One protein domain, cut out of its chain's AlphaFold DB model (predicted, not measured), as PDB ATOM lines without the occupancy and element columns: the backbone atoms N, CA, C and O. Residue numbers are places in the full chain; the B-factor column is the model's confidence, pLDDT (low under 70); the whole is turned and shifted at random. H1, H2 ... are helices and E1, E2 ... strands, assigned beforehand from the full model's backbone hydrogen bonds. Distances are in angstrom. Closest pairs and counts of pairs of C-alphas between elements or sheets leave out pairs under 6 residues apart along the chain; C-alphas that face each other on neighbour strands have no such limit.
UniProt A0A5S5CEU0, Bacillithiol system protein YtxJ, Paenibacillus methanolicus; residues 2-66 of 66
ATOM      1  N   GLN A   2     -10.082 -21.094 -28.633       48.97
ATOM      2  CA  GLN A   2      -8.858 -21.240 -27.835       48.97
ATOM      3  C   GLN A   2      -9.007 -20.296 -26.638       48.97
ATOM      4  O   GLN A   2      -8.869 -19.089 -26.788       48.97
ATOM      5  N   ASP A   3      -9.417 -20.858 -25.502       63.25
ATOM      6  CA  ASP A   3      -9.818 -20.147 -24.282       63.25
ATOM      7  C   ASP A   3      -8.648 -19.941 -23.298       63.25
ATOM      8  O   ASP A   3      -8.848 -20.005 -22.087       63.25
ATOM      9  N   ASP A   4      -7.419 -19.718 -23.782       72.44
ATOM     10  CA  ASP A   4      -6.308 -19.307 -22.904       72.44
ATOM     11  C   ASP A   4      -5.964 -17.835 -23.191       72.44
ATOM     12  O   ASP A   4      -5.476 -17.523 -24.283       72.44
ATOM     13  N   PRO A   5      -6.279 -16.900 -22.276       76.75
ATOM     14  CA  PRO A   5      -5.887 -15.504 -22.432       76.75
ATOM     15  C   PRO A   5      -4.357 -15.382 -22.440       76.75
ATOM     16  O   PRO A   5      -3.664 -16.129 -21.746       76.75
ATOM     17  N   ASN A   6      -3.817 -14.425 -23.204       84.12
ATOM     18  CA  ASN A   6      -2.373 -14.200 -23.242       84.12
ATOM     19  C   ASN A   6      -1.885 -13.800 -21.838       84.12
ATOM     20  O   ASN A   6      -2.209 -12.724 -21.344       84.12
ATOM     21  N   ARG A   7      -1.104 -14.676 -21.195       87.12
ATOM     22  CA  ARG A   7      -0.640 -14.506 -19.806       87.12
ATOM     23  C   ARG A   7       0.459 -13.458 -19.647       87.12
ATOM     24  O   ARG A   7       0.800 -13.119 -18.519       87.12
ATOM     25  N   GLU A   8       1.011 -12.961 -20.750       88.69
ATOM     26  CA  GLU A   8       1.984 -11.865 -20.757       88.69
ATOM     27  C   GLU A   8       1.308 -10.485 -20.740       88.69
ATOM     28  O   GLU A   8       1.990  -9.461 -20.678       88.69
ATOM     29  N   VAL A   9      -0.029 -10.442 -20.795       90.38
ATOM     30  CA  VAL A   9      -0.816  -9.208 -20.817       90.38
ATOM     31  C   VAL A   9      -1.723  -9.135 -19.595       90.38
ATOM     32  O   VAL A   9      -2.500 -10.046 -19.311       90.38
ATOM     33  N   ASP A  10      -1.670  -8.000 -18.904       92.75
ATOM     34  CA  ASP A  10      -2.599  -7.694 -17.824       92.75
ATOM     35  C   ASP A  10      -3.935  -7.195 -18.382       92.75
ATOM     36  O   ASP A  10      -4.001  -6.233 -19.153       92.75
ATOM     37  N   TYR A  11      -5.025  -7.820 -17.941       92.12
ATOM     38  CA  TYR A  11      -6.383  -7.420 -18.300       92.12
ATOM     39  C   TYR A  11      -7.043  -6.700 -17.126       92.12
ATOM     40  O   TYR A  11      -7.250  -7.277 -16.059       92.12
ATOM     41  N   VAL A  12      -7.414  -5.437 -17.335       94.31
ATOM     42  CA  VAL A  12      -8.054  -4.600 -16.313       94.31
ATOM     43  C   VAL A  12      -9.393  -4.091 -16.829       94.31
ATOM     44  O   VAL A  12      -9.489  -3.583 -17.945       94.31
ATOM     45  N   LEU A  13     -10.431  -4.196 -15.998       94.88
ATOM     46  CA  LEU A  13     -11.758  -3.663 -16.291       94.88
ATOM     47  C   LEU A  13     -12.027  -2.421 -15.444       94.88
ATOM     48  O   LEU A  13     -12.011  -2.476 -14.215       94.88
ATOM     49  N   VAL A  14     -12.357  -1.317 -16.108       94.88
ATOM     50  CA  VAL A  14     -12.806  -0.085 -15.455       94.88
ATOM     51  C   VAL A  14     -14.297   0.075 -15.688       94.88
ATOM     52  O   VAL A  14     -14.753   0.174 -16.826       94.88
ATOM     53  N   LYS A  15     -15.073   0.132 -14.604       95.06
ATOM     54  CA  LYS A  15     -16.502   0.420 -14.704       95.06
ATOM     55  C   LYS A  15     -16.722   1.930 -14.752       95.06
ATOM     56  O   LYS A  15     -16.460   2.649 -13.789       95.06
ATOM     57  N   VAL A  16     -17.161   2.419 -15.910       92.38
ATOM     58  CA  VAL A  16     -17.191   3.857 -16.230       92.38
ATOM     59  C   VAL A  16     -18.088   4.651 -15.278       92.38
ATOM     60  O   VAL A  16     -17.731   5.762 -14.894       92.38
ATOM     61  N   ILE A  17     -19.240   4.103 -14.883       92.06
ATOM     62  CA  ILE A  17     -20.220   4.818 -14.052       92.06
ATOM     63  C   ILE A  17     -19.715   4.947 -12.613       92.06
ATOM     64  O   ILE A  17     -19.793   6.031 -12.037       92.06
ATOM     65  N   GLU A  18     -19.165   3.871 -12.053       94.00
ATOM     66  CA  GLU A  18     -18.659   3.825 -10.681       94.00
ATOM     67  C   GLU A  18     -17.290   4.504 -10.528       94.00
ATOM     68  O   GLU A  18     -16.908   4.885  -9.426       94.00
ATOM     69  N   SER A  19     -16.528   4.656 -11.614       94.38
ATOM     70  CA  SER A  19     -15.146   5.156 -11.586       94.38
ATOM     71  C   SER A  19     -14.897   6.281 -12.592       94.38
ATOM     72  O   SER A  19     -13.832   6.344 -13.205       94.38
ATOM     73  N   ARG A  20     -15.859   7.202 -12.752       94.38
ATOM     74  CA  ARG A  20     -15.768   8.334 -13.699       94.38
ATOM     75  C   ARG A  20     -14.445   9.109 -13.637       94.38
ATOM     76  O   ARG A  20     -13.879   9.326 -14.705       94.38
ATOM     77  N   PRO A  21     -13.906   9.489 -12.457       96.88
ATOM     78  CA  PRO A  21     -12.631  10.207 -12.402       96.88
ATOM     79  C   PRO A  21     -11.475   9.397 -12.995       96.88
ATOM     80  O   PRO A  21     -10.684   9.927 -13.765       96.88
ATOM     81  N   VAL A  22     -11.416   8.094 -12.695       96.38
ATOM     82  CA  VAL A  22     -10.388   7.183 -13.220       96.38
ATOM     83  C   VAL A  22     -10.556   6.995 -14.726       96.38
ATOM     84  O   VAL A  22      -9.592   7.097 -15.476       96.38
ATOM     85  N   SER A  23     -11.786   6.765 -15.184       96.25
ATOM     86  CA  SER A  23     -12.084   6.551 -16.600       96.25
ATOM     87  C   SER A  23     -11.763   7.781 -17.458       96.25
ATOM     88  O   SER A  23     -11.164   7.636 -18.522       96.25
ATOM     89  N   ASN A  24     -12.082   8.986 -16.978       96.56
ATOM     90  CA  ASN A  24     -11.703  10.231 -17.648       96.56
ATOM     91  C   ASN A  24     -10.183  10.414 -17.664       96.56
ATOM     92  O   ASN A  24      -9.616  10.742 -18.702       96.56
ATOM     93  N   ARG A  25      -9.517  10.133 -16.536       97.38
ATOM     94  CA  ARG A  25      -8.065  10.269 -16.423       97.38
ATOM     95  C   ARG A  25      -7.312   9.358 -17.393       97.38
ATOM     96  O   ARG A  25      -6.363   9.806 -18.017       97.38
ATOM     97  N   ILE A  26      -7.768   8.116 -17.573       95.88
ATOM     98  CA  ILE A  26      -7.210   7.190 -18.572       95.88
ATOM     99  C   ILE A  26      -7.302   7.789 -19.982       95.88
ATOM    100  O   ILE A  26      -6.338   7.717 -20.742       95.88
ATOM    101  N   ALA A  27      -8.444   8.389 -20.330       96.31
ATOM    102  CA  ALA A  27      -8.630   9.005 -21.639       96.31
ATOM    103  C   ALA A  27      -7.691  10.203 -21.856       96.31
ATOM    104  O   ALA A  27      -7.087  10.320 -22.924       96.31
ATOM    105  N   GLU A  28      -7.522  11.047 -20.835       96.94
ATOM    106  CA  GLU A  28      -6.599  12.186 -20.844       96.94
ATOM    107  C   GLU A  28      -5.133  11.746 -20.952       96.94
ATOM    108  O   GLU A  28      -4.434  12.180 -21.867       96.94
ATOM    109  N   ASP A  29      -4.681  10.853 -20.066       96.75
ATOM    110  CA  ASP A  29      -3.283  10.410 -19.990       96.75
ATOM    111  C   ASP A  29      -2.844   9.679 -21.266       96.75
ATOM    112  O   ASP A  29      -1.706   9.822 -21.714       96.75
ATOM    113  N   LEU A  30      -3.750   8.916 -21.883       96.19
ATOM    114  CA  LEU A  30      -3.477   8.190 -23.125       96.19
ATOM    115  C   LEU A  30      -3.809   9.006 -24.384       96.19
ATOM    116  O   LEU A  30      -3.531   8.555 -25.498       96.19
ATOM    117  N   GLY A  31      -4.412  10.189 -24.238       95.94
ATOM    118  CA  GLY A  31      -4.850  11.030 -25.352       95.94
ATOM    119  C   GLY A  31      -5.820  10.305 -26.291       95.94
ATOM    120  O   GLY A  31      -5.674  10.385 -27.517       95.94
ATOM    121  N   VAL A  32      -6.759   9.530 -25.745       95.69
ATOM    122  CA  VAL A  32      -7.827   8.850 -26.497       95.69
ATOM    123  C   VAL A  32      -9.159   9.547 -26.268       95.69
ATOM    124  O   VAL A  32      -9.388  10.165 -25.231       95.69
ATOM    125  N   LYS A  33     -10.076   9.438 -27.230       96.00
ATOM    126  CA  LYS A  33     -11.454   9.881 -27.012       96.00
ATOM    127  C   LYS A  33     -12.094   8.975 -25.959       96.00
ATOM    128  O   LYS A  33     -12.001   7.756 -26.079       96.00
ATOM    129  N   HIS A  34     -12.747   9.563 -24.960       95.44
ATOM    130  CA  HIS A  34     -13.514   8.803 -23.974       95.44
ATOM    131  C   HIS A  34     -14.760   8.197 -24.630       95.44
ATOM    132  O   HIS A  34     -15.592   8.923 -25.182       95.44
ATOM    133  N   GLU A  35     -14.861   6.870 -24.610       95.31
ATOM    134  CA  GLU A  35     -15.969   6.116 -25.198       95.31
ATOM    135  C   GLU A  35     -16.357   4.937 -24.296       95.31
ATOM    136  O   GLU A  35     -15.558   4.451 -23.497       95.31
ATOM    137  N   SER A  36     -17.595   4.454 -24.418       93.19
ATOM    138  CA  SER A  36     -18.066   3.284 -23.672       93.19
ATOM    139  C   SER A  36     -19.114   2.516 -24.485       93.19
ATOM    140  O   SER A  36     -20.121   3.119 -24.858       93.19
ATOM    141  N   PRO A  37     -18.948   1.199 -24.720       94.44
ATOM    142  CA  PRO A  37     -17.802   0.368 -24.337       94.44
ATOM    143  C   PRO A  37     -16.544   0.705 -25.156       94.44
ATOM    144  O   PRO A  37     -16.646   1.083 -26.325       94.44
ATOM    145  N   GLN A  38     -15.363   0.556 -24.551       96.50
ATOM    146  CA  GLN A  38     -14.068   0.813 -25.187       96.50
ATOM    147  C   GLN A  38     -12.991  -0.129 -24.629       96.50
ATOM    148  O   GLN A  38     -12.965  -0.405 -23.431       96.50
ATOM    149  N   ILE A  39     -12.102  -0.604 -25.501       95.56
ATOM    150  CA  ILE A  39     -10.868  -1.321 -25.159       95.56
ATOM    151  C   ILE A  39      -9.695  -0.430 -25.540       95.56
ATOM    152  O   ILE A  39      -9.684   0.161 -26.622       95.56
ATOM    153  N   ILE A  40      -8.695  -0.376 -24.668       96.06
ATOM    154  CA  ILE A  40      -7.434   0.311 -24.915       96.06
ATOM    155  C   ILE A  40      -6.315  -0.682 -24.621       96.06
ATOM    156  O   ILE A  40      -6.187  -1.150 -23.492       96.06
ATOM    157  N   TYR A  41      -5.513  -1.005 -25.631       95.44
ATOM    158  CA  TYR A  41      -4.282  -1.759 -25.440       95.44
ATOM    159  C   TYR A  41      -3.135  -0.769 -25.238       95.44
ATOM    160  O   TYR A  41      -2.856   0.065 -26.107       95.44
ATOM    161  N   VAL A  42      -2.510  -0.834 -24.064       94.50
ATOM    162  CA  VAL A  42      -1.402   0.034 -23.656       94.50
ATOM    163  C   VAL A  42      -0.099  -0.742 -23.784       94.50
ATOM    164  O   VAL A  42       0.024  -1.841 -23.248       94.50
ATOM    165  N   LYS A  43       0.886  -0.154 -24.463       93.25
ATOM    166  CA  LYS A  43       2.235  -0.706 -24.612       93.25
ATOM    167  C   LYS A  43       3.246   0.417 -24.448       93.25
ATOM    168  O   LYS A  43       2.994   1.533 -24.893       93.25
ATOM    169  N   ASP A  44       4.351   0.149 -23.756       93.12
ATOM    170  CA  ASP A  44       5.421   1.132 -23.525       93.12
ATOM    171  C   ASP A  44       4.904   2.472 -22.957       93.12
ATOM    172  O   ASP A  44       5.369   3.551 -23.313       93.12
ATOM    173  N   ARG A  45       3.916   2.389 -22.050       91.62
ATOM    174  CA  ARG A  45       3.225   3.525 -21.400       91.62
ATOM    175  C   ARG A  45       2.440   4.448 -22.344       91.62
ATOM    176  O   ARG A  45       2.082   5.551 -21.944       91.62
ATOM    177  N   ALA A  46       2.130   4.002 -23.557       93.25
ATOM    178  CA  ALA A  46       1.337   4.750 -24.526       93.25
ATOM    179  C   ALA A  46       0.167   3.916 -25.067       93.25
ATOM    180  O   ALA A  46       0.169   2.683 -24.992       93.25
ATOM    181  N   LYS A  47      -0.841   4.584 -25.648       94.19
ATOM    182  CA  LYS A  47      -1.877   3.886 -26.422       94.19
ATOM    183  C   LYS A  47      -1.214   3.191 -27.614       94.19
ATOM    184  O   LYS A  47      -0.561   3.841 -28.427       94.19
ATOM    185  N   TYR A  48      -1.392   1.882 -27.724       94.88
ATOM    186  CA  TYR A  48      -0.970   1.117 -28.895       94.88
ATOM    187  C   TYR A  48      -2.144   0.904 -29.848       94.88
ATOM    188  O   TYR A  48      -2.020   1.095 -31.054       94.88
ATOM    189  N   TRP A  49      -3.309   0.564 -29.298       95.44
ATOM    190  CA  TRP A  49      -4.512   0.311 -30.082       95.44
ATOM    191  C   TRP A  49      -5.778   0.578 -29.269       95.44
ATOM    192  O   TRP A  49      -5.778   0.434 -28.046       95.44
ATOM    193  N   THR A  50      -6.867   0.944 -29.946       95.69
ATOM    194  CA  THR A  50      -8.183   1.117 -29.322       95.69
ATOM    195  C   THR A  50      -9.302   0.587 -30.205       95.69
ATOM    196  O   THR A  50      -9.260   0.763 -31.423       95.69
ATOM    197  N   ALA A  51     -10.362   0.076 -29.585       96.19
ATOM    198  CA  ALA A  51     -11.647  -0.172 -30.233       96.19
ATOM    199  C   ALA A  51     -12.789   0.299 -29.340       96.19
ATOM    200  O   ALA A  51     -12.690   0.227 -28.117       96.19
ATOM    201  N   SER A  52     -13.890   0.742 -29.940       96.12
ATOM    202  CA  SER A  52     -15.083   1.180 -29.217       96.12
ATOM    203  C   SER A  52     -16.359   0.618 -29.844       96.12
ATOM    204  O   SER A  52     -16.366   0.178 -30.997       96.12
ATOM    205  N   HIS A  53     -17.447   0.609 -29.073       93.56
ATOM    206  CA  HIS A  53     -18.784   0.210 -29.523       93.56
ATOM    207  C   HIS A  53     -18.796  -1.166 -30.220       93.56
ATOM    208  O   HIS A  53     -18.395  -2.163 -29.624       93.56
ATOM    209  N   SER A  54     -19.242  -1.238 -31.479       93.62
ATOM    210  CA  SER A  54     -19.343  -2.482 -32.256       93.62
ATOM    211  C   SER A  54     -17.992  -3.119 -32.587       93.62
ATOM    212  O   SER A  54     -17.947  -4.295 -32.943       93.62
ATOM    213  N   ALA A  55     -16.888  -2.376 -32.462       92.38
ATOM    214  CA  ALA A  55     -15.550  -2.895 -32.717       92.38
ATOM    215  C   ALA A  55     -14.965  -3.664 -31.519       92.38
ATOM    216  O   ALA A  55     -13.930  -4.315 -31.670       92.38
ATOM    217  N   VAL A  56     -15.612  -3.636 -30.350       91.62
ATOM    218  CA  VAL A  56     -15.217  -4.412 -29.165       91.62
ATOM    219  C   VAL A  56     -15.597  -5.881 -29.389       91.62
ATOM    220  O   VAL A  56     -16.685  -6.322 -29.032       91.62
ATOM    221  N   THR A  57     -14.702  -6.644 -30.022       91.50
ATOM    222  CA  THR A  57     -14.894  -8.073 -30.314       91.50
ATOM    223  C   THR A  57     -13.636  -8.876 -29.994       91.50
ATOM    224  O   THR A  57     -12.519  -8.373 -30.131       91.50
ATOM    225  N   SER A  58     -13.796 -10.153 -29.632       87.38
ATOM    226  CA  SER A  58     -12.658 -11.047 -29.369       87.38
ATOM    227  C   SER A  58     -11.748 -11.216 -30.586       87.38
ATOM    228  O   SER A  58     -10.538 -11.323 -30.429       87.38
ATOM    229  N   ALA A  59     -12.313 -11.179 -31.797       87.81
ATOM    230  CA  ALA A  59     -11.549 -11.264 -33.038       87.81
ATOM    231  C   ALA A  59     -10.607 -10.063 -33.216       87.81
ATOM    232  O   ALA A  59      -9.437 -10.246 -33.541       87.81
ATOM    233  N   HIS A  60     -11.087  -8.842 -32.949       88.56
ATOM    234  CA  HIS A  60     -10.238  -7.651 -33.016       88.56
ATOM    235  C   HIS A  60      -9.166  -7.636 -31.927       88.56
ATOM    236  O   HIS A  60      -8.041  -7.235 -32.208       88.56
ATOM    237  N   MET A  61      -9.480  -8.105 -30.714       88.56
ATOM    238  CA  MET A  61      -8.472  -8.225 -29.657       88.56
ATOM    239  C   MET A  61      -7.375  -9.227 -30.035       88.56
ATOM    240  O   MET A  61      -6.196  -8.908 -29.931       88.56
ATOM    241  N   ALA A  62      -7.747 -10.415 -30.519       87.25
ATOM    242  CA  ALA A  62      -6.785 -11.446 -30.908       87.25
ATOM    243  C   ALA A  62      -5.869 -11.005 -32.062       87.25
ATOM    244  O   ALA A  62      -4.736 -11.455 -32.145       87.25
ATOM    245  N   ALA A  63      -6.334 -10.108 -32.935       87.50
ATOM    246  CA  ALA A  63      -5.525  -9.587 -34.036       87.50
ATOM    247  C   ALA A  63      -4.410  -8.620 -33.590       87.50
ATOM    248  O   ALA A  63      -3.483  -8.375 -34.359       87.50
ATOM    249  N   VAL A  64      -4.509  -8.033 -32.389       88.06
ATOM    250  CA  VAL A  64      -3.539  -7.041 -31.880       88.06
ATOM    251  C   VAL A  64      -2.696  -7.557 -30.715       88.06
ATOM    252  O   VAL A  64      -1.616  -7.022 -30.457       88.06
ATOM    253  N   LEU A  65      -3.178  -8.592 -30.027       83.31
ATOM    254  CA  LEU A  65      -2.431  -9.341 -29.026       83.31
ATOM    255  C   LEU A  65      -1.495 -10.304 -29.772       83.31
ATOM    256  O   LEU A  65      -1.953 -11.311 -30.305       83.31
ATOM    257  N   ASN A  66      -0.214  -9.942 -29.861       65.62
ATOM    258  CA  ASN A  66       0.834 -10.798 -30.431       65.62
ATOM    259  C   ASN A  66       1.402 -11.738 -29.370       65.62
ATOM    260  O   ASN A  66       1.395 -11.330 -28.186       65.62
TER     261      ASN A  66
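This is residues 2 to 66 of the 66 residues of the protein "Bacillithiol system protein YtxJ" of Paenibacillus methanolicus (UniProt A0A5S5CEU0). What shape do these coordinates make? A hairpin of two strands, E1 and E2, lies in the middle of a short row, with helix H1 on one side of it and the shorter helix H2 on the other, while a long stretch with no named element, residues 2 to 19, runs along one flank of that row from beyond H2 to H1. What is it built of, and how large is it? The 65 printed residues have two named helices and two named strands in the order H1, E1, E2, H2; the sheet's order is E1 - E2, antiparallel, and the class is mixed, with under half of the residues, 31, in named elements. The whole is compact, with a radius of gyration of the C-alphas of 12.1 A and spans of 35 by 26 by 17 A.

What comes near what, going along from residue 2? After the long unnamed stretch comes H1, residues 20 to 30, and its closest C-alpha to those of E2, residues 46 to 52, is that of Leu 30, 5.7 A from that of Lys 47. How are the strands paired? E1, residues 38 to 43, and E2 form a hairpin, antiparallel with 161 degrees between their directions. N 39 and O 51 are 2.8 A apart and N 46 and O 43 are 2.9 A apart, both within hydrogen-bond range. Where does the last helix stand? H2, residues 58 to 64, comes closest to E2 at the C-alphas of Val 64 and Trp 49, 7.6 A apart; it is apart from H1, and only just apart from E1, at 8.4 A. What do the helices' backbones show? Every O i to N i+4 pair in H1 is within hydrogen-bond range, and 2 of 3 are in H2.

Where does the first helix begin? H1 begins at C-alpha 20, at (-15.768, 8.334, -13.699), and is 15.5 A long. Where are the strands? E1 begins at C-alpha 38, at (-14.068, 0.813, -25.187), and is 16.4 A long, and E2 is 17.4 A long. Where does the last helix end? H2, 10.3 A long, ends at C-alpha 64, at (-3.539, -7.041, -31.880).

How far does it reach? The two C-alphas farthest apart are those of Gln 2 and Pro 21, at 35.2 A. Is anything missing or long between the elements? The printed part has no cut, the links E1 to E2 and E2 to H2 are tight, and the link H1 to E1 is short. Where is the model's confidence low? Residues 2 to 3 and residue 66 are under 70, and the mean pLDDT of the printed part is 91.1.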